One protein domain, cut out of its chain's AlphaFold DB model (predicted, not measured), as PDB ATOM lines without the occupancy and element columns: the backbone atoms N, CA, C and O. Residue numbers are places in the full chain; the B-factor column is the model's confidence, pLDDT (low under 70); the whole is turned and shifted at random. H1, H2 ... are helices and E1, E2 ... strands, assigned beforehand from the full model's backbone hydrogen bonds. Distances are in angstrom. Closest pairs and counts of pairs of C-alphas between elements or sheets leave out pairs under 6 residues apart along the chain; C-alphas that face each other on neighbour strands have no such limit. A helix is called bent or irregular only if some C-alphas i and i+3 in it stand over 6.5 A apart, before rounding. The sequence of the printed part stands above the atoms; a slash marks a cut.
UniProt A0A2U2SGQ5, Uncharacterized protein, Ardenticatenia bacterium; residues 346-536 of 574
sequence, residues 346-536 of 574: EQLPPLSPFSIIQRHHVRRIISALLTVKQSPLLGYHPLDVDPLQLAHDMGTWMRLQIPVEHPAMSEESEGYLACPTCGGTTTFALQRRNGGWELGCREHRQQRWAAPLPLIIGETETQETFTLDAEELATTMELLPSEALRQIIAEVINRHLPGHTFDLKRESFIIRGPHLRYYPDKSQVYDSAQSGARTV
ATOM      1  N   GLU A 346      20.325 -32.640  14.052       62.97
ATOM      2  CA  GLU A 346      20.196 -33.362  15.329       62.97
ATOM      3  C   GLU A 346      19.592 -34.763  15.188       62.97
ATOM      4  O   GLU A 346      19.734 -35.586  16.096       62.97
ATOM      5  N   GLN A 347      18.926 -35.037  14.064       72.12
ATOM      6  CA  GLN A 347      18.254 -36.308  13.788       72.12
ATOM      7  C   GLN A 347      19.060 -37.213  12.851       72.12
ATOM      8  O   GLN A 347      18.607 -38.304  12.505       72.12
ATOM      9  N   LEU A 348      20.260 -36.789  12.441       80.75
ATOM     10  CA  LEU A 348      21.084 -37.581  11.542       80.75
ATOM     11  C   LEU A 348      21.475 -38.926  12.186       80.75
ATOM     12  O   LEU A 348      21.960 -38.936  13.322       80.75
ATOM     13  N   PRO A 349      21.352 -40.060  11.464       83.94
ATOM     14  CA  PRO A 349      21.697 -41.382  11.991       83.94
ATOM     15  C   PRO A 349      23.107 -41.488  12.606       83.94
ATOM     16  O   PRO A 349      23.223 -42.105  13.670       83.94
ATOM     17  N   PRO A 350      24.161 -40.857  12.042       86.50
ATOM     18  CA  PRO A 350      25.494 -40.848  12.651       86.50
ATOM     19  C   PRO A 350      25.546 -40.228  14.055       86.50
ATOM     20  O   PRO A 350      26.428 -40.572  14.835       86.50
ATOM     21  N   LEU A 351      24.602 -39.347  14.414       86.88
ATOM     22  CA  LEU A 351      24.533 -38.727  15.742       86.88
ATOM     23  C   LEU A 351      23.727 -39.540  16.770       86.88
ATOM     24  O   LEU A 351      23.637 -39.140  17.932       86.88
ATOM     25  N   SER A 352      23.158 -40.682  16.376       87.00
ATOM     26  CA  SER A 352      22.403 -41.567  17.276       87.00
ATOM     27  C   SER A 352      23.161 -42.052  18.526       87.00
ATOM     28  O   SER A 352      22.494 -42.217  19.549       87.00
ATOM     29  N   PRO A 353      24.507 -42.219  18.537       90.38
ATOM     30  CA  PRO A 353      25.235 -42.610  19.748       90.38
ATOM     31  C   PRO A 353      25.284 -41.529  20.839       90.38
ATOM     32  O   PRO A 353      25.669 -41.824  21.970       90.38
ATOM     33  N   PHE A 354      24.944 -40.278  20.515       91.44
ATOM     34  CA  PHE A 354      25.051 -39.145  21.430       91.44
ATOM     35  C   PHE A 354      23.742 -38.872  22.178       91.44
ATOM     36  O   PHE A 354      22.645 -38.946  21.613       91.44
ATOM     37  N   SER A 355      23.862 -38.454  23.440       92.00
ATOM     38  CA  SER A 355      22.748 -37.860  24.191       92.00
ATOM     39  C   SER A 355      22.300 -36.526  23.572       92.00
ATOM     40  O   SER A 355      23.018 -35.933  22.772       92.00
ATOM     41  N   ILE A 356      21.132 -36.005  23.966       87.81
ATOM     42  CA  ILE A 356      20.630 -34.701  23.481       87.81
ATOM     43  C   ILE A 356      21.661 -33.584  23.718       87.81
ATOM     44  O   ILE A 356      21.955 -32.808  22.812       87.81
ATOM     45  N   ILE A 357      22.258 -33.548  24.913       90.19
ATOM     46  CA  ILE A 357      23.275 -32.554  25.285       90.19
ATOM     47  C   ILE A 357      24.538 -32.729  24.429       90.19
ATOM     48  O   ILE A 357      25.071 -31.761  23.893       90.19
ATOM     49  N   GLN A 358      24.989 -33.967  24.225       92.81
ATOM     50  CA  GLN A 358      26.159 -34.248  23.388       92.81
ATOM     51  C   GLN A 358      25.918 -33.892  21.917       92.81
ATOM     52  O   GLN A 358      26.798 -33.315  21.285       92.81
ATOM     53  N   ARG A 359      24.723 -34.160  21.372       89.38
ATOM     54  CA  ARG A 359      24.354 -33.747  20.008       89.38
ATOM     55  C   ARG A 359      24.426 -32.234  19.843       89.38
ATOM     56  O   ARG A 359      24.947 -31.762  18.834       89.38
ATOM     57  N   HIS A 360      23.972 -31.486  20.848       86.62
ATOM     58  CA  HIS A 360      24.088 -30.031  20.857       86.62
ATOM     59  C   HIS A 360      25.556 -29.578  20.787       86.62
ATOM     60  O   HIS A 360      25.906 -28.767  19.928       86.62
ATOM     61  N   HIS A 361      26.439 -30.151  21.613       90.25
ATOM     62  CA  HIS A 361      27.877 -29.848  21.578       90.25
ATOM     63  C   HIS A 361      28.529 -30.217  20.244       90.25
ATOM     64  O   HIS A 361      29.257 -29.409  19.671       90.25
ATOM     65  N   VAL A 362      28.227 -31.398  19.698       90.62
ATOM     66  CA  VAL A 362      28.741 -31.842  18.392       90.62
ATOM     67  C   VAL A 362      28.315 -30.886  17.277       90.62
ATOM     68  O   VAL A 362      29.145 -30.514  16.450       90.62
ATOM     69  N   ARG A 363      27.063 -30.412  17.280       85.69
ATOM     70  CA  ARG A 363      26.579 -29.415  16.312       85.69
ATOM     71  C   ARG A 363      27.383 -28.117  16.385       85.69
ATOM     72  O   ARG A 363      27.766 -27.577  15.349       85.69
ATOM     73  N   ARG A 364      27.672 -27.629  17.596       85.12
ATOM     74  CA  ARG A 364      28.492 -26.423  17.806       85.12
ATOM     75  C   ARG A 364      29.920 -26.616  17.310       85.12
ATOM     76  O   ARG A 364      30.437 -25.744  16.623       85.12
ATOM     77  N   ILE A 365      30.521 -27.773  17.594       91.06
ATOM     78  CA  ILE A 365      31.861 -28.140  17.118       91.06
ATOM     79  C   ILE A 365      31.900 -28.168  15.589       91.06
ATOM     80  O   ILE A 365      32.797 -27.570  15.005       91.06
ATOM     81  N   ILE A 366      30.926 -28.809  14.934       88.25
ATOM     82  CA  ILE A 366      30.841 -28.857  13.466       88.25
ATOM     83  C   ILE A 366      30.695 -27.446  12.894       88.25
ATOM     84  O   ILE A 366      31.431 -27.084  11.981       88.25
ATOM     85  N   SER A 367      29.792 -26.636  13.450       83.00
ATOM     86  CA  SER A 367      29.592 -25.257  13.004       83.00
ATOM     87  C   SER A 367      30.878 -24.442  13.115       83.00
ATOM     88  O   SER A 367      31.307 -23.846  12.134       83.00
ATOM     89  N   ALA A 368      31.524 -24.468  14.282       84.62
ATOM     90  CA  ALA A 368      32.777 -23.766  14.516       84.62
ATOM     91  C   ALA A 368      33.884 -24.260  13.574       84.62
ATOM     92  O   ALA A 368      34.579 -23.449  12.973       84.62
ATOM     93  N   LEU A 369      34.012 -25.575  13.383       88.44
ATOM     94  CA  LEU A 369      34.985 -26.171  12.471       88.44
ATOM     95  C   LEU A 369      34.796 -25.665  11.036       88.44
ATOM     96  O   LEU A 369      35.761 -25.230  10.412       88.44
ATOM     97  N   LEU A 370      33.565 -25.678  10.520       84.12
ATOM     98  CA  LEU A 370      33.270 -25.192   9.171       84.12
ATOM     99  C   LEU A 370      33.532 -23.691   9.029       84.12
ATOM    100  O   LEU A 370      34.106 -23.277   8.021       84.12
ATOM    101  N   THR A 371      33.194 -22.895  10.045       79.31
ATOM    102  CA  THR A 371      33.498 -21.460  10.059       79.31
ATOM    103  C   THR A 371      35.006 -21.208  10.017       79.31
ATOM    104  O   THR A 371      35.466 -20.417   9.196       79.31
ATOM    105  N   VAL A 372      35.815 -21.922  10.815       81.38
ATOM    106  CA  VAL A 372      37.285 -21.778  10.759       81.38
ATOM    107  C   VAL A 372      37.840 -22.198   9.400       81.38
ATOM    108  O   VAL A 372      38.747 -21.548   8.887       81.38
ATOM    109  N   LYS A 373      37.293 -23.251   8.778       81.62
ATOM    110  CA  LYS A 373      37.735 -23.698   7.446       81.62
ATOM    111  C   LYS A 373      37.474 -22.663   6.346       81.62
ATOM    112  O   LYS A 373      38.213 -22.639   5.367       81.62
ATOM    113  N   GLN A 374      36.456 -21.821   6.500       76.50
ATOM    114  CA  GLN A 374      36.151 -20.729   5.566       76.50
ATOM    115  C   GLN A 374      36.967 -19.467   5.838       76.50
ATOM    116  O   GLN A 374      37.239 -18.705   4.912       76.50
ATOM    117  N   SER A 375      37.416 -19.303   7.081       72.94
ATOM    118  CA  SER A 375      38.268 -18.205   7.534       72.94
ATOM    119  C   SER A 375      39.604 -18.711   8.080       72.94
ATOM    120  O   SER A 375      39.911 -18.511   9.263       72.94
ATOM    121  N   PRO A 376      40.445 -19.344   7.239       65.88
ATOM    122  CA  PRO A 376      41.665 -20.009   7.695       65.88
ATOM    123  C   PRO A 376      42.677 -19.052   8.346       65.88
ATOM    124  O   PRO A 376      43.549 -19.501   9.084       65.88
ATOM    125  N   LEU A 377      42.552 -17.738   8.121       65.19
ATOM    126  CA  LEU A 377      43.404 -16.713   8.733       65.19
ATOM    127  C   LEU A 377      43.204 -16.596  10.253       65.19
ATOM    128  O   LEU A 377      44.138 -16.241  10.971       65.19
ATOM    129  N   LEU A 378      42.026 -16.944  10.778       66.75
ATOM    130  CA  LEU A 378      41.808 -16.954  12.224       66.75
ATOM    131  C   LEU A 378      42.414 -18.200  12.867       66.75
ATOM    132  O   LEU A 378      43.015 -18.097  13.928       66.75
ATOM    133  N   GLY A 379      42.281 -19.375  12.245       71.75
ATOM    134  CA  GLY A 379      42.784 -20.644  12.790       71.75
ATOM    135  C   GLY A 379      42.072 -21.134  14.067       71.75
ATOM    136  O   GLY A 379      42.360 -22.234  14.544       71.75
ATOM    137  N   TYR A 380      41.121 -20.365  14.609       80.25
ATOM    138  CA  TYR A 380      40.310 -20.731  15.770       80.25
ATOM    139  C   TYR A 380      38.895 -20.129  15.715       80.25
ATOM    140  O   TYR A 380      38.648 -19.167  14.985       80.25
ATOM    141  N   HIS A 381      37.976 -20.670  16.521       81.88
ATOM    142  CA  HIS A 381      36.626 -20.133  16.718       81.88
ATOM    143  C   HIS A 381      36.142 -20.344  18.166       81.88
ATOM    144  O   HIS A 381      36.260 -21.463  18.674       81.88
ATOM    145  N   PRO A 382      35.598 -19.313  18.847       80.75
ATOM    146  CA  PRO A 382      34.968 -19.470  20.160       80.75
ATOM    147  C   PRO A 382      33.782 -20.430  20.091       80.75
ATOM    148  O   PRO A 382      32.973 -20.353  19.171       80.75
ATOM    149  N   LEU A 383      33.662 -21.359  21.035       80.81
ATOM    150  CA  LEU A 383      32.528 -22.287  21.051       80.81
ATOM    151  C   LEU A 383      31.311 -21.738  21.796       80.81
ATOM    152  O   LEU A 383      30.257 -22.355  21.688       80.81
ATOM    153  N   ASP A 384      31.441 -20.622  22.523       76.44
ATOM    154  CA  ASP A 384      30.428 -19.999  23.398       76.44
ATOM    155  C   ASP A 384      29.819 -20.972  24.433       76.44
ATOM    156  O   ASP A 384      28.633 -20.914  24.777       76.44
ATOM    157  N   VAL A 385      30.620 -21.937  24.885       83.12
ATOM    158  CA  VAL A 385      30.270 -22.946  25.890       83.12
ATOM    159  C   VAL A 385      31.326 -22.937  26.986       83.12
ATOM    160  O   VAL A 385      32.505 -22.753  26.684       83.12
ATOM    161  N   ASP A 386      30.913 -23.168  28.234       86.25
ATOM    162  CA  ASP A 386      31.853 -23.418  29.326       86.25
ATOM    163  C   ASP A 386      32.706 -24.661  28.991       86.25
ATOM    164  O   ASP A 386      32.155 -25.762  28.851       86.25
ATOM    165  N   PRO A 387      34.035 -24.514  28.856       89.94
ATOM    166  CA  PRO A 387      34.939 -25.615  28.541       89.94
ATOM    167  C   PRO A 387      34.869 -26.771  29.541       89.94
ATOM    168  O   PRO A 387      34.991 -27.931  29.143       89.94
ATOM    169  N   LEU A 388      34.647 -26.479  30.827       92.69
ATOM    170  CA  LEU A 388      34.557 -27.502  31.873       92.69
ATOM    171  C   LEU A 388      33.293 -28.339  31.685       92.69
ATOM    172  O   LEU A 388      33.339 -29.571  31.689       92.69
ATOM    173  N   GLN A 389      32.170 -27.664  31.438       91.81
ATOM    174  CA  GLN A 389      30.901 -28.317  31.143       91.81
ATOM    175  C   GLN A 389      30.983 -29.143  29.855       91.81
ATOM    176  O   GLN A 389      30.519 -30.281  29.832       91.81
ATOM    177  N   LEU A 390      31.639 -28.631  28.810       93.50
ATOM    178  CA  LEU A 390      31.867 -29.380  27.576       93.50
ATOM    179  C   LEU A 390      32.696 -30.650  27.820       93.50
ATOM    180  O   LEU A 390      32.323 -31.727  27.352       93.50
ATOM    181  N   ALA A 391      33.799 -30.539  28.566       93.75
ATOM    182  CA  ALA A 391      34.651 -31.673  28.920       93.75
ATOM    183  C   ALA A 391      33.878 -32.749  29.697       93.75
ATOM    184  O   ALA A 391      34.041 -33.946  29.444       93.75
ATOM    185  N   HIS A 392      33.018 -32.316  30.621       93.88
ATOM    186  CA  HIS A 392      32.150 -33.187  31.400       93.88
ATOM    187  C   HIS A 392      31.103 -33.895  30.530       93.88
ATOM    188  O   HIS A 392      31.031 -35.126  30.535       93.88
ATOM    189  N   ASP A 393      30.336 -33.137  29.743       94.62
ATOM    190  CA  ASP A 393      29.220 -33.651  28.942       94.62
ATOM    191  C   ASP A 393      29.687 -34.592  27.828       94.62
ATOM    192  O   ASP A 393      29.040 -35.605  27.534       94.62
ATOM    193  N   MET A 394      30.822 -34.276  27.197       94.69
ATOM    194  CA  MET A 394      31.390 -35.107  26.137       94.69
ATOM    195  C   MET A 394      32.029 -36.383  26.686       94.69
ATOM    196  O   MET A 394      32.094 -37.378  25.965       94.69
ATOM    197  N   GLY A 395      32.454 -36.406  27.953       90.12
ATOM    198  CA  GLY A 395      32.941 -37.615  28.610       90.12
ATOM    199  C   GLY A 395      33.965 -38.359  27.750       90.12
ATOM    200  O   GLY A 395      34.930 -37.772  27.268       90.12
ATOM    201  N   THR A 396      33.763 -39.658  27.514       89.94
ATOM    202  CA  THR A 396      34.694 -40.524  26.758       89.94
ATOM    203  C   THR A 396      34.937 -40.099  25.308       89.94
ATOM    204  O   THR A 396      35.959 -40.488  24.738       89.94
ATOM    205  N   TRP A 397      34.075 -39.261  24.725       93.19
ATOM    206  CA  TRP A 397      34.242 -38.731  23.370       93.19
ATOM    207  C   TRP A 397      35.391 -37.729  23.242       93.19
ATOM    208  O   TRP A 397      35.882 -37.510  22.135       93.19
ATOM    209  N   MET A 398      35.853 -37.157  24.355       92.75
ATOM    210  CA  MET A 398      37.006 -36.260  24.400       92.75
ATOM    211  C   MET A 398      37.977 -36.666  25.505       92.75
ATOM    212  O   MET A 398      37.579 -37.241  26.515       92.75
ATOM    213  N   ARG A 399      39.267 -36.402  25.320       89.62
ATOM    214  CA  ARG A 399      40.305 -36.581  26.346       89.62
ATOM    215  C   ARG A 399      40.794 -35.208  26.776       89.62
ATOM    216  O   ARG A 399      41.158 -34.426  25.910       89.62
ATOM    217  N   LEU A 400      40.797 -34.941  28.078       91.44
ATOM    218  CA  LEU A 400      41.319 -33.698  28.640       91.44
ATOM    219  C   LEU A 400      42.804 -33.883  28.956       91.44
ATOM    220  O   LEU A 400      43.147 -34.840  29.646       91.44
ATOM    221  N   GLN A 401      43.664 -32.990  28.477       88.62
ATOM    222  CA  GLN A 401      45.053 -32.850  28.930       88.62
ATOM    223  C   GLN A 401      45.309 -31.411  29.394       88.62
ATOM    224  O   GLN A 401      44.623 -30.485  28.958       88.62
ATOM    225  N   ILE A 402      46.259 -31.230  30.312       83.69
ATOM    226  CA  ILE A 402      46.547 -29.930  30.932       83.69
ATOM    227  C   ILE A 402      48.015 -29.605  30.659       83.69
ATOM    228  O   ILE A 402      48.880 -30.264  31.243       83.69
ATOM    229  N   PRO A 403      48.313 -28.662  29.752       75.81
ATOM    230  CA  PRO A 403      49.673 -28.179  29.574       75.81
ATOM    231  C   PRO A 403      50.101 -27.417  30.830       75.81
ATOM    232  O   PRO A 403      49.322 -26.637  31.377       75.81
ATOM    233  N   VAL A 404      51.330 -27.645  31.292       68.38
ATOM    234  CA  VAL A 404      51.902 -26.907  32.418       68.38
ATOM    235  C   VAL A 404      53.115 -26.118  31.948       68.38
ATOM    236  O   VAL A 404      54.067 -26.672  31.400       68.38
ATOM    237  N   GLU A 405      53.056 -24.808  32.174       57.22
ATOM    238  CA  GLU A 405      54.141 -23.869  31.915       57.22
ATOM    239  C   GLU A 405      54.729 -23.432  33.259       57.22
ATOM    240  O   GLU A 405      54.029 -22.812  34.062       57.22
ATOM    241  N   HIS A 406      56.001 -23.747  33.526       50.28
ATOM    242  CA  HIS A 406      56.657 -23.283  34.750       50.28
ATOM    243  C   HIS A 406      56.972 -21.774  34.633       50.28
ATOM    244  O   HIS A 406      57.644 -21.369  33.680       50.28
ATOM    245  N   PRO A 407      56.517 -20.914  35.568       39.03
ATOM    246  CA  PRO A 407      56.750 -19.467  35.486       39.03
ATOM    247  C   PRO A 407      58.187 -19.043  35.837       39.03
ATOM    248  O   PRO A 407      58.603 -17.944  35.468       39.03
ATOM    249  N   ALA A 408      58.938 -19.886  36.554       35.81
ATOM    250  CA  ALA A 408      60.286 -19.598  37.039       35.81
ATOM    251  C   ALA A 408      61.338 -20.346  36.202       35.81
ATOM    252  O   ALA A 408      61.287 -21.563  36.058       35.81
ATOM    253  N   MET A 409      62.266 -19.592  35.619       37.91
ATOM    254  CA  MET A 409      63.351 -20.084  34.770       37.91
ATOM    255  C   MET A 409      64.479 -20.711  35.600       37.91
ATOM    256  O   MET A 409      65.089 -19.996  36.389       37.91
ATOM    257  N   SER A 410      64.829 -21.969  35.319       32.69
ATOM    258  CA  SER A 410      66.208 -22.509  35.374       32.69
ATOM    259  C   SER A 410      66.266 -23.961  34.874       32.69
ATOM    260  O   SER A 410      67.262 -24.341  34.263       32.69
ATOM    261  N   GLU A 411      65.188 -24.737  35.027       34.28
ATOM    262  CA  GLU A 411      65.120 -26.133  34.578       34.28
ATOM    263  C   GLU A 411      63.931 -26.384  33.636       34.28
ATOM    264  O   GLU A 411      62.773 -26.100  33.946       34.28
ATOM    265  N   GLU A 412      64.241 -26.918  32.451       38.41
ATOM    266  CA  GLU A 412      63.326 -27.271  31.358       38.41
ATOM    267  C   GLU A 412      62.403 -28.452  31.724       38.41
ATOM    268  O   GLU A 412      62.504 -29.538  31.159       38.41
ATOM    269  N   SER A 413      61.477 -28.273  32.666       42.12
ATOM    270  CA  SER A 413      60.434 -29.272  32.957       42.12
ATOM    271  C   SER A 413      59.069 -28.855  32.394       42.12
ATOM    272  O   SER A 413      58.052 -28.830  33.079       42.12
ATOM    273  N   GLU A 414      59.026 -28.536  31.100       52.06
ATOM    274  CA  GLU A 414      57.775 -28.263  30.381       52.06
ATOM    275  C   GLU A 414      57.111 -29.565  29.900       52.06
ATOM    276  O   GLU A 414      57.750 -30.429  29.296       52.06
ATOM    277  N   GLY A 415      55.799 -29.699  30.119       62.78
ATOM    278  CA  GLY A 415      55.044 -30.870  29.677       62.78
ATOM    279  C   GLY A 415      53.588 -30.842  30.116       62.78
ATOM    280  O   GLY A 415      53.009 -29.784  30.346       62.78
ATOM    281  N   TYR A 416      52.966 -32.012  30.174       72.12
ATOM    282  CA  TYR A 416      51.566 -32.148  30.566       72.12
ATOM    283  C   TYR A 416      51.488 -32.641  31.995       72.12
ATOM    284  O   TYR A 416      52.295 -33.495  32.376       72.12
ATOM    285  N   LEU A 417      50.492 -32.152  32.739       76.75
ATOM    286  CA  LEU A 417      50.189 -32.651  34.071       76.75
ATOM    287  C   LEU A 417      50.067 -34.176  33.998       76.75
ATOM    288  O   LEU A 417      49.172 -34.707  33.336       76.75
ATOM    289  N   ALA A 418      50.977 -34.884  34.653       76.12
ATOM    290  CA  ALA A 418      50.862 -36.320  34.821       76.12
ATOM    291  C   ALA A 418      50.046 -36.628  36.079       76.12
ATOM    292  O   ALA A 418      50.106 -35.923  37.084       76.12
ATOM    293  N   CYS A 419      49.281 -37.715  36.038       76.69
ATOM    294  CA  CYS A 419      48.597 -38.237  37.210       76.69
ATOM    295  C   CYS A 419      49.627 -38.554  38.313       76.69
ATOM    296  O   CYS A 419      50.522 -39.373  38.071       76.69
ATOM    297  N   PRO A 420      49.476 -37.998  39.529       72.94
ATOM    298  CA  PRO A 420      50.467 -38.154  40.594       72.94
ATOM    299  C   PRO A 420      50.543 -39.592  41.123       72.94
ATOM    300  O   PRO A 420      51.562 -39.998  41.661       72.94
ATOM    301  N   THR A 421      49.485 -40.389  40.949       73.12
ATOM    302  CA  THR A 421      49.454 -41.783  41.419       73.12
ATOM    303  C   THR A 421      50.070 -42.763  40.426       73.12
ATOM    304  O   THR A 421      50.738 -43.700  40.842       73.12
ATOM    305  N   CYS A 422      49.833 -42.600  39.118       73.62
ATOM    306  CA  CYS A 422      50.331 -43.567  38.129       73.62
ATOM    307  C   CYS A 422      51.589 -43.100  37.390       73.62
ATOM    308  O   CYS A 422      52.184 -43.908  36.681       73.62
ATOM    309  N   GLY A 423      51.956 -41.815  37.478       62.94
ATOM    310  CA  GLY A 423      53.133 -41.208  36.841       62.94
ATOM    311  C   GLY A 423      53.154 -41.234  35.302       62.94
ATOM    312  O   GLY A 423      53.943 -40.529  34.682       62.94
ATOM    313  N   GLY A 424      52.298 -42.040  34.663       64.94
ATOM    314  CA  GLY A 424      52.346 -42.327  33.229       64.94
ATOM    315  C   GLY A 424      51.193 -41.756  32.405       64.94
ATOM    316  O   GLY A 424      51.317 -41.667  31.185       64.94
ATOM    317  N   THR A 425      50.078 -41.378  33.032       73.62
ATOM    318  CA  THR A 425      48.888 -40.879  32.327       73.62
ATOM    319  C   THR A 425      48.811 -39.362  32.404       73.62
ATOM    320  O   THR A 425      48.774 -38.808  33.494       73.62
ATOM    321  N   THR A 426      48.710 -38.710  31.250       79.06
ATOM    322  CA  THR A 426      48.570 -37.249  31.087       79.06
ATOM    323  C   THR A 426      47.158 -36.831  30.663       79.06
ATOM    324  O   THR A 426      46.918 -35.687  30.284       79.06
ATOM    325  N   THR A 427      46.214 -37.779  30.685       85.25
ATOM    326  CA  THR A 427      44.823 -37.551  30.294       85.25
ATOM    327  C   THR A 427      43.859 -37.782  31.448       85.25
ATOM    328  O   THR A 427      43.952 -38.754  32.206       85.25
ATOM    329  N   PHE A 428      42.887 -36.885  31.546       89.06
ATOM    330  CA  PHE A 428      41.952 -36.807  32.652       89.06
ATOM    331  C   PHE A 428      40.502 -36.787  32.156       89.06
ATOM    332  O   PHE A 428      40.202 -36.659  30.963       89.06
ATOM    333  N   ALA A 429      39.587 -36.979  33.094       89.38
ATOM    334  CA  ALA A 429      38.158 -36.783  32.941       89.38
ATOM    335  C   ALA A 429      37.686 -35.783  33.998       89.38
ATOM    336  O   ALA A 429      38.219 -35.764  35.108       89.38
ATOM    337  N   LEU A 430      36.673 -34.989  33.658       91.69
ATOM    338  CA  LEU A 430      36.083 -34.021  34.571       91.69
ATOM    339  C   LEU A 430      34.704 -34.497  35.028       91.69
ATOM    340  O   LEU A 430      33.871 -34.920  34.217       91.69
ATOM    341  N   GLN A 431      34.453 -34.438  36.330       89.94
ATOM    342  CA  GLN A 431      33.171 -34.798  36.925       89.94
ATOM    343  C   GLN A 431      32.673 -33.694  37.846       89.94
ATOM    344  O   GLN A 431      33.458 -32.972  38.455       89.94
ATOM    345  N   ARG A 432      31.350 -33.563  37.951       88.75
ATOM    346  CA  ARG A 432      30.722 -32.632  38.884       88.75
ATOM    347  C   ARG A 432      30.381 -33.376  40.170       88.75
ATOM    348  O   ARG A 432      29.645 -34.362  40.130       88.75
ATOM    349  N   ARG A 433      30.901 -32.912  41.305       82.19
ATOM    350  CA  ARG A 433      30.693 -33.544  42.615       82.19
ATOM    351  C   ARG A 433      30.550 -32.477  43.695       82.19
ATOM    352  O   ARG A 433      31.330 -31.536  43.739       82.19
ATOM    353  N   ASN A 434      29.531 -32.603  44.548       75.44
ATOM    354  CA  ASN A 434      29.248 -31.675  45.656       75.44
ATOM    355  C   ASN A 434      29.202 -30.185  45.254       75.44
ATOM    356  O   ASN A 434      29.627 -29.319  46.010       75.44
ATOM    357  N   GLY A 435      28.712 -29.877  44.050       75.81
ATOM    358  CA  GLY A 435      28.646 -28.503  43.537       75.81
ATOM    359  C   GLY A 435      29.958 -27.957  42.954       75.81
ATOM    360  O   GLY A 435      29.924 -26.893  42.341       75.81
ATOM    361  N   GLY A 436      31.069 -28.692  43.065       85.19
ATOM    362  CA  GLY A 436      32.367 -28.360  42.475       85.19
ATOM    363  C   GLY A 436      32.775 -29.290  41.328       85.19
ATOM    364  O   GLY A 436      32.052 -30.222  40.955       85.19
ATOM    365  N   TRP A 437      33.954 -29.020  40.770       91.50
ATOM    366  CA  TRP A 437      34.592 -29.836  39.738       91.50
ATOM    367  C   TRP A 437      35.632 -30.767  40.360       91.50
ATOM    368  O   TRP A 437      36.406 -30.346  41.213       91.50
ATOM    369  N   GLU A 438      35.656 -32.018  39.916       90.31
ATOM    370  CA  GLU A 438      36.621 -33.041  40.308       90.31
ATOM    371  C   GLU A 438      37.360 -33.521  39.051       90.31
ATOM    372  O   GLU A 438      36.736 -33.919  38.060       90.31
ATOM    373  N   LEU A 439      38.691 -33.457  39.081       89.50
ATOM    374  CA  LEU A 439      39.563 -33.945  38.019       89.50
ATOM    375  C   LEU A 439      39.999 -35.370  38.355       89.50
ATOM    376  O   LEU A 439      40.547 -35.606  39.428       89.50
ATOM    377  N   GLY A 440      39.777 -36.316  37.443       87.56
ATOM    378  CA  GLY A 440      40.101 -37.728  37.647       87.56
ATOM    379  C   GLY A 440      40.986 -38.314  36.552       87.56
ATOM    380  O   GLY A 440      40.810 -38.020  35.372       87.56
ATOM    381  N   CYS A 441      41.923 -39.186  36.922       86.44
ATOM    382  CA  CYS A 441      42.760 -39.916  35.967       86.44
ATOM    383  C   CYS A 441      41.935 -40.926  35.148       86.44
ATOM    384  O   CYS A 441      41.095 -41.647  35.698       86.44
ATOM    385  N   ARG A 442      42.188 -41.020  33.833       79.81
ATOM    386  CA  ARG A 442      41.443 -41.926  32.937       79.81
ATOM    387  C   ARG A 442      41.881 -43.386  32.953       79.81
ATOM    388  O   ARG A 442      41.031 -44.267  32.849       79.81
ATOM    389  N   GLU A 443      43.177 -43.646  33.050       73.75
ATOM    390  CA  GLU A 443      43.742 -44.974  32.751       73.75
ATOM    391  C   GLU A 443      43.961 -45.840  34.003       73.75
ATOM    392  O   GLU A 443      44.186 -47.047  33.898       73.75
ATOM    393  N   HIS A 444      43.866 -45.272  35.212       65.81
ATOM    394  CA  HIS A 444      44.136 -46.031  36.433       65.81
ATOM    395  C   HIS A 444      42.931 -46.902  36.842       65.81
ATOM    396  O   HIS A 444      41.866 -46.393  37.198       65.81
ATOM    397  N   ARG A 445      43.088 -48.234  36.775       57.31
ATOM    398  CA  ARG A 445      42.004 -49.216  36.998       57.31
ATOM    399  C   ARG A 445      41.865 -49.715  38.440       57.31
ATOM    400  O   ARG A 445      40.804 -50.233  38.764       57.31
ATOM    401  N   GLN A 446      42.892 -49.580  39.286       57.69
ATOM    402  CA  GLN A 446      42.888 -50.169  40.638       57.69
ATOM    403  C   GLN A 446      42.571 -49.165  41.764       57.69
ATOM    404  O   GLN A 446      41.885 -49.544  42.705       57.69
ATOM    405  N   GLN A 447      42.945 -47.882  41.639       63.44
ATOM    406  CA  GLN A 447      42.513 -46.788  42.535       63.44
ATOM    407  C   GLN A 447      42.536 -45.445  41.789       63.44
ATOM    408  O   GLN A 447      43.568 -44.787  41.708       63.44
ATOM    409  N   ARG A 448      41.419 -45.033  41.180       69.19
ATOM    410  CA  ARG A 448      41.380 -43.785  40.395       69.19
ATOM    411  C   ARG A 448      41.772 -42.591  41.264       69.19
ATOM    412  O   ARG A 448      41.058 -42.263  42.205       69.19
ATOM    413  N   TRP A 449      42.873 -41.936  40.906       83.12
ATOM    414  CA  TRP A 449      43.171 -40.615  41.437       83.12
ATOM    415  C   TRP A 449      42.073 -39.660  40.982       83.12
ATOM    416  O   TRP A 449      41.778 -39.594  39.783       83.12
ATOM    417  N   ALA A 450      41.467 -38.969  41.938       84.31
ATOM    418  CA  ALA A 450      40.486 -37.927  41.714       84.31
ATOM    419  C   ALA A 450      40.675 -36.849  42.779       84.31
ATOM    420  O   ALA A 450      40.866 -37.174  43.953       84.31
ATOM    421  N   ALA A 451      40.645 -35.586  42.373       84.62
ATOM    422  CA  ALA A 451      40.830 -34.461  43.276       84.62
ATOM    423  C   ALA A 451      39.860 -33.321  42.928       84.62
ATOM    424  O   ALA A 451      39.690 -33.012  41.742       84.62
ATOM    425  N   PRO A 452      39.203 -32.706  43.928       86.94
ATOM    426  CA  PRO A 452      38.387 -31.523  43.703       86.94
ATOM    427  C   PRO A 452      39.270 -30.325  43.334       86.94
ATOM    428  O   PRO A 452      40.411 -30.227  43.781       86.94
ATOM    429  N   LEU A 453      38.732 -29.404  42.538       85.06
ATOM    430  CA  LEU A 453      39.335 -28.091  42.318       85.06
ATOM    431  C   LEU A 453      38.957 -27.137  43.468       85.06
ATOM    432  O   LEU A 453      37.813 -27.196  43.935       85.06
ATOM    433  N   PRO A 454      39.856 -26.224  43.887       83.62
ATOM    434  CA  PRO A 454      41.196 -25.977  43.336       83.62
ATOM    435  C   PRO A 454      42.236 -27.054  43.705       83.62
ATOM    436  O   PRO A 454      42.231 -27.579  44.815       83.62
ATOM    437  N   LEU A 455      43.136 -27.362  42.766       79.31
ATOM    438  CA  LEU A 455      44.218 -28.338  42.915       79.31
ATOM    439  C   LEU A 455      45.560 -27.618  43.100       79.31
ATOM    440  O   LEU A 455      45.969 -26.871  42.219       79.31
ATOM    441  N   ILE A 456      46.284 -27.882  44.187       67.75
ATOM    442  CA  ILE A 456      47.670 -27.410  44.334       67.75
ATOM    443  C   ILE A 456      48.564 -28.301  43.469       67.75
ATOM    444  O   ILE A 456      48.614 -29.514  43.662       67.75
ATOM    445  N   ILE A 457      49.219 -27.717  42.473       63.28
ATOM    446  CA  ILE A 457      50.034 -28.433  41.490       63.28
ATOM    447  C   ILE A 457      51.517 -28.417  41.859       63.28
ATOM    448  O   ILE A 457      52.199 -29.371  41.514       63.28
ATOM    449  N   GLY A 458      52.022 -27.412  42.577       57.31
ATOM    450  CA  GLY A 458      53.419 -27.383  43.026       57.31
ATOM    451  C   GLY A 458      53.769 -26.117  43.801       57.31
ATOM    452  O   GLY A 458      52.901 -25.278  44.020       57.31
ATOM    453  N   GLU A 459      55.035 -25.965  44.182       49.38
ATOM    454  CA  GLU A 459      55.589 -24.777  44.850       49.38
ATOM    455  C   GLU A 459      56.815 -24.277  44.078       49.38
ATOM    456  O   GLU A 459      57.624 -25.073  43.598       49.38
ATOM    457  N   THR A 460      56.948 -22.961  43.912       45.41
ATOM    458  CA  THR A 460      58.150 -22.352  43.324       45.41
ATOM    459  C   THR A 460      59.311 -22.334  44.325       45.41
ATOM    460  O   THR A 460      59.113 -22.468  45.531       45.41
ATOM    461  N   GLU A 461      60.534 -22.060  43.852       38.50
ATOM    462  CA  GLU A 461      61.699 -21.793  44.722       38.50
ATOM    463  C   GLU A 461      61.462 -20.631  45.712       38.50
ATOM    464  O   GLU A 461      62.127 -20.540  46.741       38.50
ATOM    465  N   THR A 462      60.493 -19.756  45.424       38.44
ATOM    466  CA  THR A 462      60.062 -18.655  46.298       38.44
ATOM    467  C   THR A 462      58.895 -19.029  47.221       38.44
ATOM    468  O   THR A 462      58.283 -18.131  47.791       38.44
ATOM    469  N   GLN A 463      58.582 -20.324  47.366       45.66
ATOM    470  CA  GLN A 463      57.466 -20.868  48.158       45.66
ATOM    471  C   GLN A 463      56.070 -20.391  47.712       45.66
ATOM    472  O   GLN A 463      55.123 -20.393  48.496       45.66
ATOM    473  N   GLU A 464      55.902 -19.986  46.450       45.09
ATOM    474  CA  GLU A 464      54.573 -19.688  45.912       45.09
ATOM    475  C   GLU A 464      53.922 -20.983  45.409       45.09
ATOM    476  O   GLU A 464      54.425 -21.633  44.492       45.09
ATOM    477  N   THR A 465      52.785 -21.360  45.995       55.88
ATOM    478  CA  THR A 465      52.000 -22.525  45.567       55.88
ATOM    479  C   THR A 465      51.295 -22.250  44.236       55.88
ATOM    480  O   THR A 465      50.409 -21.393  44.159       55.88
ATOM    481  N   PHE A 466      51.616 -23.013  43.194       61.91
ATOM    482  CA  PHE A 466      50.866 -23.029  41.943       61.91
ATOM    483  C   PHE A 466      49.560 -23.803  42.146       61.91
ATOM    484  O   PHE A 466      49.577 -24.990  42.467       61.91
ATOM    485  N   THR A 467      48.424 -23.128  41.976       71.31
ATOM    486  CA  THR A 467      47.096 -23.696  42.226       71.31
ATOM    487  C   THR A 467      46.256 -23.629  40.961       71.31
ATOM    488  O   THR A 467      45.928 -22.545  40.506       71.31
ATOM    489  N   LEU A 468      45.848 -24.781  40.442       80.19
ATOM    490  CA  LEU A 468      44.906 -24.892  39.339       80.19
ATOM    491  C   LEU A 468      43.477 -24.858  39.870       80.19
ATOM    492  O   LEU A 468      42.951 -25.853  40.374       80.19
ATOM    493  N   ASP A 469      42.833 -23.707  39.738       85.94
ATOM    494  CA  ASP A 469      41.402 -23.571  39.984       85.94
ATOM    495  C   ASP A 469      40.560 -23.883  38.731       85.94
ATOM    496  O   ASP A 469      41.074 -24.188  37.651       85.94
ATOM    497  N   ALA A 470      39.233 -23.855  38.883       87.12
ATOM    498  CA  ALA A 470      38.308 -24.138  37.787       87.12
ATOM    499  C   ALA A 470      38.473 -23.161  36.613       87.12
ATOM    500  O   ALA A 470      38.411 -23.574  35.460       87.12
ATOM    501  N   GLU A 471      38.705 -21.880  36.882       82.12
ATOM    502  CA  GLU A 471      38.827 -20.874  35.830       82.12
ATOM    503  C   GLU A 471      40.152 -21.001  35.075       82.12
ATOM    504  O   GLU A 471      40.179 -20.940  33.845       82.12
ATOM    505  N   GLU A 472      41.248 -21.254  35.785       82.00
ATOM    506  CA  GLU A 472      42.537 -21.528  35.164       82.00
ATOM    507  C   GLU A 472      42.469 -22.796  34.310       82.00
ATOM    508  O   GLU A 472      42.875 -22.768  33.144       82.00
ATOM    509  N   LEU A 473      41.844 -23.865  34.812       87.38
ATOM    510  CA  LEU A 473      41.598 -25.067  34.019       87.38
ATOM    511  C   LEU A 473      40.730 -24.769  32.787       87.38
ATOM    512  O   LEU A 473      41.048 -25.228  31.690       87.38
ATOM    513  N   ALA A 474      39.674 -23.962  32.936       86.81
ATOM    514  CA  ALA A 474      38.792 -23.560  31.839       86.81
ATOM    515  C   ALA A 474      39.532 -22.850  30.697       86.81
ATOM    516  O   ALA A 474      39.108 -22.928  29.546       86.81
ATOM    517  N   THR A 475      40.639 -22.169  30.999       80.56
ATOM    518  CA  THR A 475      41.431 -21.431  30.002       80.56
ATOM    519  C   THR A 475      42.589 -22.230  29.416       80.56
ATOM    520  O   THR A 475      42.918 -22.039  28.247       80.56
ATOM    521  N   THR A 476      43.192 -23.123  30.199       79.69
ATOM    522  CA  THR A 476      44.441 -23.813  29.840       79.69
ATOM    523  C   THR A 476      44.226 -25.221  29.298       79.69
ATOM    524  O   THR A 476      45.069 -25.703  28.542       79.69
ATOM    525  N   MET A 477      43.115 -25.889  29.636       89.38
ATOM    526  CA  MET A 477      42.904 -27.279  29.231       89.38
ATOM    527  C   MET A 477      42.835 -27.444  27.712       89.38
ATOM    528  O   MET A 477      42.354 -26.575  26.978       89.38
ATOM    529  N   GLU A 478      43.199 -28.640  27.264       91.50
ATOM    530  CA  GLU A 478      43.013 -29.084  25.893       91.50
ATOM    531  C   GLU A 478      42.125 -30.327  25.850       91.50
ATOM    532  O   GLU A 478      42.398 -31.328  26.515       91.50
ATOM    533  N   LEU A 479      41.066 -30.281  25.043       93.50
ATOM    534  CA  LEU A 479      40.199 -31.418  24.758       93.50
ATOM    535  C   LEU A 479      40.529 -31.979  23.377       93.50
ATOM    536  O   LEU A 479      40.305 -31.333  22.348       93.50
ATOM    537  N   LEU A 480      41.030 -33.213  23.354       92.06
ATOM    538  CA  LEU A 480      41.291 -33.952  22.127       92.06
ATOM    539  C   LEU A 480      40.088 -34.831  21.789       92.06
ATOM    540  O   LEU A 480      39.700 -35.666  22.616       92.06
ATOM    541  N   PRO A 481      39.523 -34.729  20.576       93.31
ATOM    542  CA  PRO A 481      38.444 -35.612  20.165       93.31
ATOM    543  C   PRO A 481      38.951 -37.055  20.037       93.31
ATOM    544  O   PRO A 481      40.062 -37.318  19.563       93.31
ATOM    545  N   SER A 482      38.127 -38.017  20.454       91.56
ATOM    546  CA  SER A 482      38.403 -39.431  20.210       91.56
ATOM    547  C   SER A 482      38.388 -39.730  18.706       91.56
ATOM    548  O   SER A 482      37.815 -38.989  17.903       91.56
ATOM    549  N   GLU A 483      39.017 -40.833  18.300       90.69
ATOM    550  CA  GLU A 483      38.955 -41.282  16.904       90.69
ATOM    551  C   GLU A 483      37.502 -41.491  16.448       90.69
ATOM    552  O   GLU A 483      37.123 -41.020  15.380       90.69
ATOM    553  N   ALA A 484      36.663 -42.081  17.304       92.75
ATOM    554  CA  ALA A 484      35.246 -42.290  17.017       92.75
ATOM    555  C   ALA A 484      34.474 -40.966  16.845       92.75
ATOM    556  O   ALA A 484      33.689 -40.836  15.909       92.75
ATOM    557  N   LEU A 485      34.729 -39.955  17.690       94.44
ATOM    558  CA  LEU A 485      34.105 -38.635  17.539       94.44
ATOM    559  C   LEU A 485      34.499 -37.983  16.205       94.44
ATOM    560  O   LEU A 485      33.642 -37.453  15.500       94.44
ATOM    561  N   ARG A 486      35.786 -38.045  15.840       94.06
ATOM    562  CA  ARG A 486      36.263 -37.504  14.559       94.06
ATOM    563  C   ARG A 486      35.613 -38.207  13.375       94.06
ATOM    564  O   ARG A 486      35.198 -37.524  12.444       94.06
ATOM    565  N   GLN A 487      35.489 -39.532  13.417       94.19
ATOM    566  CA  GLN A 487      34.831 -40.308  12.362       94.19
ATOM    567  C   GLN A 487      33.376 -39.889  12.160       94.19
ATOM    568  O   GLN A 487      32.972 -39.657  11.023       94.19
ATOM    569  N   ILE A 488      32.620 -39.708  13.246       93.81
ATOM    570  CA  ILE A 488      31.229 -39.249  13.160       93.81
ATOM    571  C   ILE A 488      31.152 -37.824  12.596       93.81
ATOM    572  O   ILE A 488      30.345 -37.559  11.709       93.81
ATOM    573  N   ILE A 489      32.011 -36.907  13.054       92.75
ATOM    574  CA  ILE A 489      32.070 -35.536  12.518       92.75
ATOM    575  C   ILE A 489      32.398 -35.545  11.020       92.75
ATOM    576  O   ILE A 489      31.746 -34.847  10.245       92.75
ATOM    577  N   ALA A 490      33.364 -36.364  10.598       92.50
ATOM    578  CA  ALA A 490      33.713 -36.523   9.192       92.50
ATOM    579  C   ALA A 490      32.543 -37.082   8.379       92.50
ATOM    580  O   ALA A 490      32.293 -36.615   7.275       92.50
ATOM    581  N   GLU A 491      31.818 -38.065   8.910       91.81
ATOM    582  CA  GLU A 491      30.641 -38.627   8.252       91.81
ATOM    583  C   GLU A 491      29.542 -37.576   8.070       91.81
ATOM    584  O   GLU A 491      29.034 -37.417   6.960       91.81
ATOM    585  N   VAL A 492      29.224 -36.816   9.124       89.12
ATOM    586  CA  VAL A 492      28.231 -35.736   9.061       89.12
ATOM    587  C   VAL A 492      28.632 -34.691   8.021       89.12
ATOM    588  O   VAL A 492      27.833 -34.369   7.145       89.12
ATOM    589  N   ILE A 493      29.874 -34.204   8.060       89.12
ATOM    590  CA  ILE A 493      30.343 -33.179   7.122       89.12
ATOM    591  C   ILE A 493      30.357 -33.715   5.686       89.12
ATOM    592  O   ILE A 493      29.724 -33.136   4.811       89.12
ATOM    593  N   ASN A 494      31.026 -34.842   5.443       89.38
ATOM    594  CA  ASN A 494      31.268 -35.337   4.088       89.38
ATOM    595  C   ASN A 494      30.003 -35.866   3.395       89.38
ATOM    596  O   ASN A 494      29.929 -35.823   2.169       89.38
ATOM    597  N   ARG A 495      29.034 -36.421   4.142       85.88
ATOM    598  CA  ARG A 495      27.820 -37.020   3.555       85.88
ATOM    599  C   ARG A 495      26.603 -36.108   3.598       85.88
ATOM    600  O   ARG A 495      25.754 -36.219   2.718       85.88
ATOM    601  N   HIS A 496      26.493 -35.252   4.613       82.19
ATOM    602  CA  HIS A 496      25.256 -34.520   4.888       82.19
ATOM    603  C   HIS A 496      25.378 -33.004   4.719       82.19
ATOM    604  O   HIS A 496      24.352 -32.330   4.738       82.19
ATOM    605  N   LEU A 497      26.586 -32.461   4.513       80.12
ATOM    606  CA  LEU A 497      26.811 -31.026   4.314       80.12
ATOM    607  C   LEU A 497      27.461 -30.766   2.938       80.12
ATOM    608  O   LEU A 497      28.687 -30.770   2.816       80.12
ATOM    609  N   PRO A 498      26.653 -30.545   1.878       73.00
ATOM    610  CA  PRO A 498      27.151 -30.343   0.519       73.00
ATOM    611  C   PRO A 498      28.149 -29.185   0.423       73.00
ATOM    612  O   PRO A 498      27.928 -28.117   0.988       73.00
ATOM    613  N   GLY A 499      29.231 -29.381  -0.334       76.44
ATOM    614  CA  GLY A 499      30.274 -28.364  -0.523       76.44
ATOM    615  C   GLY A 499      31.309 -28.293   0.603       76.44
ATOM    616  O   GLY A 499      32.247 -27.501   0.511       76.44
ATOM    617  N   HIS A 500      31.191 -29.135   1.632       83.88
ATOM    618  CA  HIS A 500      32.162 -29.234   2.714       83.88
ATOM    619  C   HIS A 500      32.823 -30.609   2.751       83.88
ATOM    620  O   HIS A 500      32.225 -31.625   2.404       83.88
ATOM    621  N   THR A 501      34.080 -30.631   3.185       89.12
ATOM    622  CA  THR A 501      34.839 -31.862   3.389       89.12
ATOM    623  C   THR A 501      35.597 -31.812   4.706       89.12
ATOM    624  O   THR A 501      35.970 -30.737   5.181       89.12
ATOM    625  N   PHE A 502      35.824 -32.978   5.302       90.75
ATOM    626  CA  PHE A 502      36.717 -33.179   6.433       90.75
ATOM    627  C   PHE A 502      37.493 -34.491   6.247       90.75
ATOM    628  O   PHE A 502      36.923 -35.583   6.356       90.75
ATOM    629  N   ASP A 503      38.778 -34.388   5.905       91.12
ATOM    630  CA  ASP A 503      39.661 -35.525   5.622       91.12
ATOM    631  C   ASP A 503      40.387 -35.983   6.893       91.12
ATOM    632  O   ASP A 503      41.380 -35.395   7.307       91.12
ATOM    633  N   LEU A 504      39.943 -37.099   7.475       90.56
ATOM    634  CA  LEU A 504      40.507 -37.690   8.699       90.56
ATOM    635  C   LEU A 504      42.004 -38.033   8.637       90.56
ATOM    636  O   LEU A 504      42.634 -38.234   9.686       90.56
ATOM    637  N   LYS A 505      42.568 -38.172   7.431       86.94
ATOM    638  CA  LYS A 505      43.992 -38.472   7.245       86.94
ATOM    639  C   LYS A 505      44.854 -37.221   7.311       86.94
ATOM    640  O   LYS A 505      46.012 -37.323   7.700       86.94
ATOM    641  N   ARG A 506      44.302 -36.072   6.923       88.06
ATOM    642  CA  ARG A 506      45.044 -34.816   6.775       88.06
ATOM    643  C   ARG A 506      44.653 -33.775   7.798       88.06
ATOM    644  O   ARG A 506      45.505 -33.013   8.205       88.06
ATOM    645  N   GLU A 507      43.405 -33.748   8.227       90.19
ATOM    646  CA  GLU A 507      42.833 -32.662   9.007       90.19
ATOM    647  C   GLU A 507      42.499 -33.134  10.427       90.19
ATOM    648  O   GLU A 507      42.183 -34.302  10.678       90.19
ATOM    649  N   SER A 508      42.581 -32.217  11.387       90.38
ATOM    650  CA  SER A 508      42.211 -32.472  12.777       90.38
ATOM    651  C   SER A 508      41.773 -31.180  13.465       90.38
ATOM    652  O   SER A 508      41.885 -30.084  12.918       90.38
ATOM    653  N   PHE A 509      41.242 -31.304  14.675       92.19
ATOM    654  CA  PHE A 509      40.915 -30.171  15.530       92.19
ATOM    655  C   PHE A 509      41.096 -30.559  16.997       92.19
ATOM    656  O   PHE A 509      41.008 -31.740  17.345       92.19
ATOM    657  N   ILE A 510      41.321 -29.564  17.847       92.50
ATOM    658  CA  ILE A 510      41.238 -29.688  19.307       92.50
ATOM    659  C   ILE A 510      40.438 -28.513  19.852       92.50
ATOM    660  O   ILE A 510      40.172 -27.542  19.138       92.50
ATOM    661  N   ILE A 511      40.077 -28.582  21.125       92.25
ATOM    662  CA  ILE A 511      39.492 -27.450  21.837       92.25
ATOM    663  C   ILE A 511      40.491 -27.025  22.908       92.25
ATOM    664  O   ILE A 511      40.810 -27.832  23.773       92.25
ATOM    665  N   ARG A 512      41.012 -25.798  22.832       88.00
ATOM    666  CA  ARG A 512      41.930 -25.216  23.825       88.00
ATOM    667  C   ARG A 512      41.198 -24.098  24.561       88.00
ATOM    668  O   ARG A 512      40.838 -23.082  23.955       88.00
ATOM    669  N   GLY A 513      40.933 -24.316  25.845       86.75
ATOM    670  CA  GLY A 513      40.014 -23.495  26.626       86.75
ATOM    671  C   GLY A 513      38.650 -23.343  25.927       86.75
ATOM    672  O   GLY A 513      38.068 -24.351  25.522       86.75
ATOM    673  N   PRO A 514      38.128 -22.119  25.718       85.31
ATOM    674  CA  PRO A 514      36.843 -21.902  25.043       85.31
ATOM    675  C   PRO A 514      36.902 -21.900  23.508       85.31
ATOM    676  O   PRO A 514      35.896 -21.596  22.863       85.31
ATOM    677  N   HIS A 515      38.042 -22.239  22.899       87.94
ATOM    678  CA  HIS A 515      38.239 -22.135  21.453       87.94
ATOM    679  C   HIS A 515      38.414 -23.489  20.783       87.94
ATOM    680  O   HIS A 515      39.264 -24.281  21.183       87.94
ATOM    681  N   LEU A 516      37.700 -23.708  19.681       91.12
ATOM    682  CA  LEU A 516      38.051 -24.734  18.708       91.12
ATOM    683  C   LEU A 516      39.235 -24.242  17.876       91.12
ATOM    684  O   LEU A 516      39.172 -23.150  17.319       91.12
ATOM    685  N   ARG A 517      40.288 -25.054  17.758       87.81
ATOM    686  CA  ARG A 517      41.425 -24.828  16.857       87.81
ATOM    687  C   ARG A 517      41.429 -25.867  15.750       87.81
ATOM    688  O   ARG A 517      41.338 -27.065  16.025       87.81
ATOM    689  N   TYR A 518      41.537 -25.401  14.512       87.81
ATOM    690  CA  TYR A 518      41.558 -26.251  13.327       87.81
ATOM    691  C   TYR A 518      42.982 -26.422  12.808       87.81
ATOM    692  O   TYR A 518      43.707 -25.443  12.647       87.81
ATOM    693  N   TYR A 519      43.340 -27.660  12.483       85.06
ATOM    694  CA  TYR A 519      44.634 -28.016  11.923       85.06
ATOM    695  C   TYR A 519      44.420 -28.655  10.543       85.06
ATOM    696  O   TYR A 519      43.883 -29.765  10.465       85.06
ATOM    697  N   PRO A 520      44.828 -27.988   9.444       83.12
ATOM    698  CA  PRO A 520      44.763 -28.561   8.095       83.12
ATOM    699  C   PRO A 520      45.794 -29.678   7.873       83.12
ATOM    700  O   PRO A 520      45.719 -30.389   6.872       83.12
ATOM    701  N   ASP A 521      46.751 -29.804   8.795       82.00
ATOM    702  CA  ASP A 521      47.720 -30.887   8.890       82.00
ATOM    703  C   ASP A 521      47.638 -31.522  10.287       82.00
ATOM    704  O   ASP A 521      48.014 -30.925  11.294       82.00
ATOM    705  N   LYS A 522      47.125 -32.750  10.342       82.06
ATOM    706  CA  LYS A 522      46.888 -33.538  11.553       82.06
ATOM    707  C   LYS A 522      48.174 -33.829  12.324       82.06
ATOM    708  O   LYS A 522      48.076 -34.041  13.530       82.06
ATOM    709  N   SER A 523      49.340 -33.824  11.673       74.44
ATOM    710  CA  SER A 523      50.624 -33.989  12.370       74.44
ATOM    711  C   SER A 523      50.893 -32.860  13.371       74.44
ATOM    712  O   SER A 523      51.561 -33.070  14.369       74.44
ATOM    713  N   GLN A 524      50.277 -31.690  13.187       72.94
ATOM    714  CA  GLN A 524      50.426 -30.552  14.095       72.94
ATOM    715  C   GLN A 524      49.615 -30.689  15.396       72.94
ATOM    716  O   GLN A 524      49.694 -29.819  16.260       72.94
ATOM    717  N   VAL A 525      48.799 -31.740  15.551       75.38
ATOM    718  CA  VAL A 525      48.033 -31.972  16.782       75.38
ATOM    719  C   VAL A 525      48.817 -32.870  17.722       75.38
ATOM    720  O   VAL A 525      49.020 -34.050  17.444       75.38
ATOM    721  N   TYR A 526      49.171 -32.331  18.886       70.12
ATOM    722  CA  TYR A 526      49.922 -33.072  19.884       70.12
ATOM    723  C   TYR A 526      49.033 -33.844  20.862       70.12
ATOM    724  O   TYR A 526      48.211 -33.270  21.578       70.12
ATOM    725  N   ASP A 527      49.254 -35.155  20.936       76.50
ATOM    726  CA  ASP A 527      48.613 -36.061  21.887       76.50
ATOM    727  C   ASP A 527      49.656 -36.576  22.885       76.50
ATOM    728  O   ASP A 527      50.497 -37.419  22.555       76.50
ATOM    729  N   SER A 528      49.606 -36.066  24.119       65.88
ATOM    730  CA  SER A 528      50.560 -36.428  25.178       65.88
ATOM    731  C   SER A 528      50.546 -37.927  25.508       65.88
ATOM    732  O   SER A 528      51.584 -38.499  25.844       65.88
ATOM    733  N   ALA A 529      49.404 -38.602  25.332       63.00
ATOM    734  CA  ALA A 529      49.296 -40.037  25.579       63.00
ATOM    735  C   ALA A 529      50.031 -40.878  24.520       63.00
ATOM    736  O   ALA A 529      50.472 -41.984  24.828       63.00
ATOM    737  N   GLN A 530      50.167 -40.374  23.287       67.25
ATOM    738  CA  GLN A 530      50.831 -41.082  22.182       67.25
ATOM    739  C   GLN A 530      52.331 -40.784  22.095       67.25
ATOM    740  O   GLN A 530      53.106 -41.621  21.644       67.25
ATOM    741  N   SER A 531      52.734 -39.592  22.525       54.69
ATOM    742  CA  SER A 531      54.086 -39.046  22.350       54.69
ATOM    743  C   SER A 531      54.998 -39.237  23.563       54.69
ATOM    744  O   SER A 531      56.211 -39.090  23.446       54.69
ATOM    745  N   GLY A 532      54.441 -39.559  24.734       53.47
ATOM    746  CA  GLY A 532      55.219 -39.900  25.924       53.47
ATOM    747  C   GLY A 532      55.922 -38.728  26.622       53.47
ATOM    748  O   GLY A 532      56.644 -38.993  27.582       53.47
ATOM    749  N   ALA A 533      55.711 -37.463  26.220       51.19
ATOM    750  CA  ALA A 533      56.226 -36.335  27.002       51.19
ATOM    751  C   ALA A 533      55.395 -36.162  28.274       51.19
ATOM    752  O   ALA A 533      54.178 -35.959  28.228       51.19
ATOM    753  N   ARG A 534      56.067 -36.276  29.414       54.31
ATOM    754  CA  ARG A 534      55.454 -36.304  30.738       54.31
ATOM    755  C   ARG A 534      56.212 -35.339  31.630       54.31
ATOM    756  O   ARG A 534      57.422 -35.485  31.770       54.31
ATOM    757  N   THR A 535      55.483 -34.436  32.272       48.09
ATOM    758  CA  THR A 535      56.003 -33.707  33.427       48.09
ATOM    759  C   THR A 535      55.243 -34.210  34.638       48.09
ATOM    760  O   THR A 535      54.042 -33.984  34.789       48.09
ATOM    761  N   VAL A 536      55.937 -34.970  35.485       42.91
ATOM    762  CA  VAL A 536      55.397 -35.363  36.784       42.91
ATOM    763  C   VAL A 536      55.614 -34.181  37.711       42.91
ATOM    764  O   VAL A 536      56.732 -33.942  38.153       42.91
TER     765      VAL A 536
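Overview. This is residues 346 to 536 of the 574 residues of an uncharacterized protein of Ardenticatenia bacterium (UniProt A0A2U2SGQ5). What is the shape? A strongly twisted sheet of five strands has H1 and H2 over one face, with H2 between it and a smaller three-stranded sheet, E3 E4 E5. The hairpin E6 and E7 lies toward one end of the longest axis and H4 toward the other. What is it made of? The printed part has 191 residues, with five named helices and ten named strands in the order H1 E1 H2 E2 E3 E4 E5 E6 E7 H3 E8 H4 E9 E10 H5; the class is mixed, and the large sheet runs E1 E10 E9 E8 E2, antiparallel. It is compact, with a radius of gyration of the C-alphas of 17.5 A, and elongated, spanning 57 by 36 by 28 A.

Along the chain. Where are the strands? The large sheet has E1, residues 380 to 382, E10, 515 to 519, E9, 508 to 512 and 13.2 A long, E8, 478 to 481, and E2, 398 to 401. E3 is 428 to 433, E4 is 436 to 441 and 16.8 A long, E5 is 450 to 452, E6 is 455 to 459 and E7 is 465 to 468. Where are the helices? H1, residues 356 to 374, runs 27.5 A from C-alpha 356 at (20.630, -34.701, 23.481); H4, 483 to 496, runs 19.4 A. H2 is 387 to 397, irregular with C-alphas 393 and 396 9.1 A apart, H3 is 470 to 476, and H5 is 528 to 531, ending with C-alpha 531 at (54.086, -39.046, 22.350).

Arrangement. What is on the large sheet? H1, over E1 and E10 at a height over the sheet of 10.0 A, and H2, over E8 and E2 at 8.2 A, are on the same face: two layers, helices on one face of a sheet. N 381 and O 516 of E1 and E10 are within hydrogen-bond range at 2.9 A, as are N 399 and O 480 of E2 and E8 at 2.8 A. H3 and H4 only graze this sheet; H5 is not on it. How do helices meet? H1, with residues 357 to 361 alone, touches H2 about perpendicular at 77 degrees, the closest C-alphas being Gln 358 and Met 394, 6.0 A apart. In H1, H3 and H4 every O i to N i+4 pair is within hydrogen-bond range, in H2 5 of 7; H5 is too short for one. What of the small sheet? E3 E4 E5 are a meander, each strand the antiparallel neighbour of the one before, with N 429 and O 440 2.8 A apart and N 439 and O 451 2.9 A. H2 is on it too, its closest C-alphas to E3 being His 392 and Leu 430, 5.1 A apart.

Size, cuts and confidence. How large is it? The two C-alphas farthest apart, those of Thr 462 and Pro 498, are 57.6 A apart, and the printed part has no cut. Which links are long? E2 to E3, 26 residues, and H4 to E9, 11 residues. Where is confidence low? Of the printed part 43 residues are under 70, among them 404 to 415, 456 to 466 and 528 to 536.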